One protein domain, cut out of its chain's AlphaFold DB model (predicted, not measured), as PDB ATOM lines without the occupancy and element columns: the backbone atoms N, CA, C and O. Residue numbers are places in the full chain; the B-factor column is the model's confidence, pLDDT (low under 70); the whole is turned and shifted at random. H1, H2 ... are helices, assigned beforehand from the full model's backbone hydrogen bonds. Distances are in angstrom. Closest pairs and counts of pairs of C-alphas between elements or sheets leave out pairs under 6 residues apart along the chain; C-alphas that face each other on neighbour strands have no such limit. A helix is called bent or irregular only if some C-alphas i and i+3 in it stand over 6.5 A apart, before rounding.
ATOM      1  N   PRO A  85     -29.418   3.776   2.846       96.00
ATOM      2  CA  PRO A  85     -28.075   3.451   3.336       96.00
ATOM      3  C   PRO A  85     -26.931   4.063   2.519       96.00
ATOM      4  O   PRO A  85     -25.865   4.371   3.048       96.00
ATOM      5  N   GLN A  86     -27.167   4.295   1.229       95.81
ATOM      6  CA  GLN A  86     -26.180   4.831   0.295       95.81
ATOM      7  C   GLN A  86     -26.142   6.366   0.306       95.81
ATOM      8  O   GLN A  86     -25.337   6.962  -0.408       95.81
ATOM      9  N   TYR A  87     -26.952   7.029   1.145       94.81
ATOM     10  CA  TYR A  87     -26.979   8.490   1.268       94.81
ATOM     11  C   TYR A  87     -25.596   9.095   1.549       94.81
ATOM     12  O   TYR A  87     -25.265  10.167   1.044       94.81
ATOM     13  N   VAL A  88     -24.759   8.397   2.320       94.19
ATOM     14  CA  VAL A  88     -23.388   8.840   2.633       94.19
ATOM     15  C   VAL A  88     -22.445   8.797   1.426       94.19
ATOM     16  O   VAL A  88     -21.439   9.499   1.424       94.19
ATOM     17  N   ASN A  89     -22.786   8.017   0.397       94.44
ATOM     18  CA  ASN A  89     -22.047   7.917  -0.862       94.44
ATOM     19  C   ASN A  89     -22.620   8.853  -1.945       94.44
ATOM     20  O   ASN A  89     -22.182   8.809  -3.096       94.44
ATOM     21  N   MET A  90     -23.616   9.691  -1.633       91.69
ATOM     22  CA  MET A  90     -24.148  10.628  -2.621       91.69
ATOM     23  C   MET A  90     -23.055  11.585  -3.099       91.69
ATOM     24  O   MET A  90     -22.459  12.312  -2.306       91.69
ATOM     25  N   GLY A  91     -22.852  11.638  -4.415       91.56
ATOM     26  CA  GLY A  91     -21.924  12.580  -5.037       91.56
ATOM     27  C   GLY A  91     -20.500  12.059  -5.258       91.56
ATOM     28  O   GLY A  91     -19.666  12.845  -5.698       91.56
ATOM     29  N   ILE A  92     -20.208  10.780  -4.992       92.31
ATOM     30  CA  ILE A  92     -18.868  10.195  -5.178       92.31
ATOM     31  C   ILE A  92     -18.876   8.984  -6.125       92.31
ATOM     32  O   ILE A  92     -19.860   8.252  -6.205       92.31
ATOM     33  N   GLY A  93     -17.748   8.749  -6.809       87.75
ATOM     34  CA  GLY A  93     -17.514   7.539  -7.608       87.75
ATOM     35  C   GLY A  93     -18.122   7.529  -9.014       87.75
ATOM     36  O   GLY A  93     -18.337   6.450  -9.559       87.75
ATOM     37  N   TYR A  94     -18.391   8.702  -9.601       88.38
ATOM     38  CA  TYR A  94     -18.908   8.845 -10.974       88.38
ATOM     39  C   TYR A  94     -17.921   8.408 -12.071       88.38
ATOM     40  O   TYR A  94     -18.299   8.302 -13.233       88.38
ATOM     41  N   ASP A  95     -16.660   8.179 -11.710       94.94
ATOM     42  CA  ASP A  95     -15.584   7.691 -12.573       94.94
ATOM     43  C   ASP A  95     -15.554   6.157 -12.709       94.94
ATOM     44  O   ASP A  95     -14.775   5.622 -13.497       94.94
ATOM     45  N   LEU A  96     -16.392   5.437 -11.956       93.75
ATOM     46  CA  LEU A  96     -16.429   3.975 -11.935       93.75
ATOM     47  C   LEU A  96     -17.643   3.418 -12.680       93.75
ATOM     48  O   LEU A  96     -18.700   4.039 -12.768       93.75
ATOM     49  N   THR A  97     -17.507   2.184 -13.166       96.56
ATOM     50  CA  THR A  97     -18.663   1.392 -13.604       96.56
ATOM     51  C   THR A  97     -19.532   1.015 -12.405       96.56
ATOM     52  O   THR A  97     -19.069   1.034 -11.264       96.56
ATOM     53  N   LEU A  98     -20.781   0.604 -12.653       93.81
ATOM     54  CA  LEU A  98     -21.708   0.205 -11.588       93.81
ATOM     55  C   LEU A  98     -21.108  -0.853 -10.648       93.81
ATOM     56  O   LEU A  98     -21.138  -0.664  -9.438       93.81
ATOM     57  N   LEU A  99     -20.536  -1.936 -11.185       96.81
ATOM     58  CA  LEU A  99     -19.941  -2.997 -10.361       96.81
ATOM     59  C   LEU A  99     -18.745  -2.480  -9.549       96.81
ATOM     60  O   LEU A  99     -18.672  -2.717  -8.349       96.81
ATOM     61  N   GLY A 100     -17.867  -1.685 -10.171       96.75
ATOM     62  CA  GLY A 100     -16.741  -1.073  -9.462       96.75
ATOM     63  C   GLY A 100     -17.185  -0.108  -8.359       96.75
ATOM     64  O   GLY A 100     -16.565  -0.050  -7.300       96.75
ATOM     65  N   TRP A 101     -18.278   0.626  -8.575       96.75
ATOM     66  CA  TRP A 101     -18.881   1.495  -7.568       96.75
ATOM     67  C   TRP A 101     -19.505   0.696  -6.417       96.75
ATOM     68  O   TRP A 101     -19.313   1.058  -5.253       96.75
ATOM     69  N   LEU A 102     -20.191  -0.410  -6.724       96.81
ATOM     70  CA  LEU A 102     -20.789  -1.286  -5.718       96.81
ATOM     71  C   LEU A 102     -19.730  -1.864  -4.773       96.81
ATOM     72  O   LEU A 102     -19.861  -1.733  -3.554       96.81
ATOM     73  N   ASP A 103     -18.662  -2.427  -5.340       97.06
ATOM     74  CA  ASP A 103     -17.580  -3.048  -4.576       97.06
ATOM     75  C   ASP A 103     -16.788  -2.019  -3.761       97.06
ATOM     76  O   ASP A 103     -16.468  -2.247  -2.594       97.06
ATOM     77  N   LYS A 104     -16.483  -0.858  -4.356       96.62
ATOM     78  CA  LYS A 104     -15.653   0.163  -3.708       96.62
ATOM     79  C   LYS A 104     -16.403   0.968  -2.648       96.62
ATOM     80  O   LYS A 104     -15.796   1.346  -1.645       96.62
ATOM     81  N   TYR A 105     -17.684   1.269  -2.864       96.31
ATOM     82  CA  TYR A 105     -18.430   2.208  -2.022       96.31
ATOM     83  C   TYR A 105     -19.684   1.610  -1.399       96.31
ATOM     84  O   TYR A 105     -19.913   1.822  -0.209       96.31
ATOM     85  N   THR A 106     -20.512   0.894  -2.155       96.12
ATOM     86  CA  THR A 106     -21.840   0.486  -1.672       96.12
ATOM     87  C   THR A 106     -21.768  -0.586  -0.608       96.12
ATOM     88  O   THR A 106     -22.190  -0.327   0.517       96.12
ATOM     89  N   PHE A 107     -21.195  -1.752  -0.913       97.56
ATOM     90  CA  PHE A 107     -21.146  -2.851   0.053       97.56
ATOM     91  C   PHE A 107     -20.377  -2.481   1.332       97.56
ATOM     92  O   PHE A 107     -20.896  -2.740   2.420       97.56
ATOM     93  N   PRO A 108     -19.208  -1.801   1.268       97.00
ATOM     94  CA  PRO A 108     -18.512  -1.365   2.476       97.00
ATOM     95  C   PRO A 108     -19.308  -0.362   3.317       97.00
ATOM     96  O   PRO A 108     -19.212  -0.373   4.542       97.00
ATOM     97  N   THR A 109     -20.080   0.525   2.683       96.44
ATOM     98  CA  THR A 109     -20.932   1.484   3.393       96.44
ATOM     99  C   THR A 109     -22.140   0.801   4.022       96.44
ATOM    100  O   THR A 109     -22.415   1.042   5.194       96.44
ATOM    101  N   GLU A 110     -22.840  -0.061   3.287       97.62
ATOM    102  CA  GLU A 110     -24.000  -0.792   3.800       97.62
ATOM    103  C   GLU A 110     -23.615  -1.703   4.970       97.62
ATOM    104  O   GLU A 110     -24.322  -1.742   5.974       97.62
ATOM    105  N   ALA A 111     -22.436  -2.331   4.921       97.50
ATOM    106  CA  ALA A 111     -21.919  -3.137   6.022       97.50
ATOM    107  C   ALA A 111     -21.791  -2.353   7.341       97.50
ATOM    108  O   ALA A 111     -21.931  -2.941   8.411       97.50
ATOM    109  N   LYS A 112     -21.575  -1.028   7.311       97.62
ATOM    110  CA  LYS A 112     -21.490  -0.192   8.526       97.62
ATOM    111  C   LYS A 112     -22.823  -0.058   9.262       97.62
ATOM    112  O   LYS A 112     -22.817   0.287  10.435       97.62
ATOM    113  N   PHE A 113     -23.953  -0.363   8.621       97.69
ATOM    114  CA  PHE A 113     -25.277  -0.282   9.251       97.69
ATOM    115  C   PHE A 113     -25.550  -1.396  10.272       97.69
ATOM    116  O   PHE A 113     -26.608  -1.385  10.897       97.69
ATOM    117  N   HIS A 114     -24.608  -2.324  10.488       96.94
ATOM    118  CA  HIS A 114     -24.640  -3.181  11.677       96.94
ATOM    119  C   HIS A 114     -24.525  -2.362  12.980       96.94
ATOM    120  O   HIS A 114     -25.001  -2.808  14.022       96.94
ATOM    121  N   ASP A 115     -23.920  -1.170  12.919       98.25
ATOM    122  CA  ASP A 115     -23.899  -0.191  14.003       98.25
ATOM    123  C   ASP A 115     -25.202   0.631  13.997       98.25
ATOM    124  O   ASP A 115     -25.484   1.406  13.074       98.25
ATOM    125  N   LEU A 116     -26.005   0.459  15.051       98.12
ATOM    126  CA  LEU A 116     -27.304   1.114  15.204       98.12
ATOM    127  C   LEU A 116     -27.190   2.632  15.388       98.12
ATOM    128  O   LEU A 116     -28.083   3.358  14.942       98.12
ATOM    129  N   ASP A 117     -26.105   3.127  15.984       98.25
ATOM    130  CA  ASP A 117     -25.889   4.564  16.159       98.25
ATOM    131  C   ASP A 117     -25.579   5.216  14.810       98.25
ATOM    132  O   ASP A 117     -26.145   6.263  14.461       98.25
ATOM    133  N   PHE A 118     -24.746   4.556  13.999       97.38
ATOM    134  CA  PHE A 118     -24.495   4.961  12.618       97.38
ATOM    135  C   PHE A 118     -25.788   4.947  11.790       97.38
ATOM    136  O   PHE A 118     -26.122   5.952  11.151       97.38
ATOM    137  N   ALA A 119     -26.557   3.856  11.853       98.00
ATOM    138  CA  ALA A 119     -27.813   3.714  11.123       98.00
ATOM    139  C   ALA A 119     -28.835   4.798  11.508       98.00
ATOM    140  O   ALA A 119     -29.381   5.480  10.636       98.00
ATOM    141  N   SER A 120     -29.052   5.008  12.809       97.94
ATOM    142  CA  SER A 120     -29.977   6.014  13.341       97.94
ATOM    143  C   SER A 120     -29.607   7.424  12.874       97.94
ATOM    144  O   SER A 120     -30.460   8.181  12.387       97.94
ATOM    145  N   LYS A 121     -28.314   7.767  12.937       97.75
ATOM    146  CA  LYS A 121     -27.800   9.060  12.482       97.75
ATOM    147  C   LYS A 121     -28.029   9.271  10.987       97.75
ATOM    148  O   LYS A 121     -28.496  10.345  10.599       97.75
ATOM    149  N   VAL A 122     -27.704   8.284  10.150       96.69
ATOM    150  CA  VAL A 122     -27.851   8.414   8.692       96.69
ATOM    151  C   VAL A 122     -29.324   8.473   8.298       96.69
ATOM    152  O   VAL A 122     -29.717   9.407   7.599       96.69
ATOM    153  N   TYR A 123     -30.174   7.571   8.792       96.81
ATOM    154  CA  TYR A 123     -31.600   7.581   8.444       96.81
ATOM    155  C   TYR A 123     -32.313   8.854   8.896       96.81
ATOM    156  O   TYR A 123     -33.104   9.415   8.133       96.81
ATOM    157  N   SER A 124     -31.979   9.381  10.075       95.56
ATOM    158  CA  SER A 124     -32.513  10.669  10.532       95.56
ATOM    159  C   SER A 124     -32.152  11.809   9.574       95.56
ATOM    160  O   SER A 124     -32.980  12.678   9.291       95.56
ATOM    161  N   GLN A 125     -30.932  11.802   9.027       94.31
ATOM    162  CA  GLN A 125     -30.517  12.782   8.023       94.31
ATOM    163  C   GLN A 125     -31.238  12.590   6.694       94.31
ATOM    164  O   GLN A 125     -31.656  13.589   6.114       94.31
ATOM    165  N   VAL A 126     -31.425  11.352   6.228       92.62
ATOM    166  CA  VAL A 126     -32.169  11.059   4.992       92.62
ATOM    167  C   VAL A 126     -33.599  11.568   5.103       92.62
ATOM    168  O   VAL A 126     -34.025  12.349   4.254       92.62
ATOM    169  N   VAL A 127     -34.319  11.213   6.172       91.25
ATOM    170  CA  VAL A 127     -35.703  11.664   6.400       91.25
ATOM    171  C   VAL A 127     -35.762  13.184   6.489       91.25
ATOM    172  O   VAL A 127     -36.573  13.814   5.816       91.25
ATOM    173  N   LYS A 128     -34.867  13.815   7.257       90.19
ATOM    174  CA  LYS A 128     -34.823  15.279   7.339       90.19
ATOM    175  C   LYS A 128     -34.526  15.904   5.978       90.19
ATOM    176  O   LYS A 128     -35.157  16.884   5.608       90.19
ATOM    177  N   ARG A 129     -33.574  15.370   5.212       87.31
ATOM    178  CA  ARG A 129     -33.160  15.939   3.925       87.31
ATOM    179  C   ARG A 129     -34.263  15.815   2.884       87.31
ATOM    180  O   ARG A 129     -34.556  16.809   2.225       87.31
ATOM    181  N   THR A 130     -34.861  14.634   2.780       86.25
ATOM    182  CA  THR A 130     -35.957  14.326   1.854       86.25
ATOM    183  C   THR A 130     -37.248  15.025   2.242       86.25
ATOM    184  O   THR A 130     -38.023  15.318   1.358       86.25
TER     185      THR A 130
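What this domain is: This is residues 85 to 130 of the 153 residues of the protein "Guanine deaminase" of Bugula neritina (UniProt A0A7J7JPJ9). Two longer helices, H2 and H3, meet near their ends and make the corner of a flat V, and the short helix H1 sits between the two arms, touching both. The link from H1, residues 90 to 97, runs out from inside the V to the far end of H2, where that helix begins. The printed part has 46 residues with three named helices, in the order H1, H2, H3, and no named strand; the class is all helix. The whole is only just loose, close to compact, with a radius of gyration of the C-alphas of 11.4 A, and its C-alphas span 29 by 23 by 10 A.

Where its parts are: H2, the longest helix, holds residues 98 to 114 and measures 23.7 A from first to last C-alpha, beginning at C-alpha 98 at (-21.708, 0.205, -11.588). It has a kink of 36 degrees near residue 105 and is irregular, with C-alphas 104 and 107 standing 7.3 A apart. H3 holds residues 116 to 130 and measures 20.7 A, ending at C-alpha 130 at (-35.957, 14.326, 1.854). H1 holds residues 85 to 89, beginning at C-alpha 85 at (-28.075, 3.451, 3.336). It is irregular too, with C-alphas 85 and 88 standing 7.2 A apart.

How they stand to each other: H2 and H3 only just touch, with 3 pairs of C-alphas within 8 A, and they touch only at the corner by their link. H2 touches H3 with residues 112 to 113 alone, and H3 touches H2 with residues 118 to 119 alone; the closest C-alphas of the two, those of Phe 113 and Ala 119, are 5.1 A apart. The two helices run opposite ways at a steep tilt of 62 degrees, and their centres are 17.3 A apart. H1 touches H2, the closest C-alphas being those of Pro 85 and Glu 110 at 5.9 A. H1 also touches H3, where the C-alphas of Tyr 87 and Val 126 are the closest at 6.9 A. In H3 every O i to N i+4 pair is within hydrogen-bond range; in H2 8 of 13 are, and in H1 0 of 1, beside 1 of 2 O i to N i+3 pairs.

The domain as a whole: The outline is flat, and the two C-alphas farthest apart, those of Asp 95 and Leu 116, are 30.9 A from each other. The first and last printed C-alphas, those of Pro 85 and Thr 130, are 13.5 A apart. The printed part has no cut. The link from H2 to H3, with 1 residue, is tight, and the link from H1 to H2, with 8 residues, is short. The mean pLDDT of the printed part is 95.1, and no printed residue is under 70.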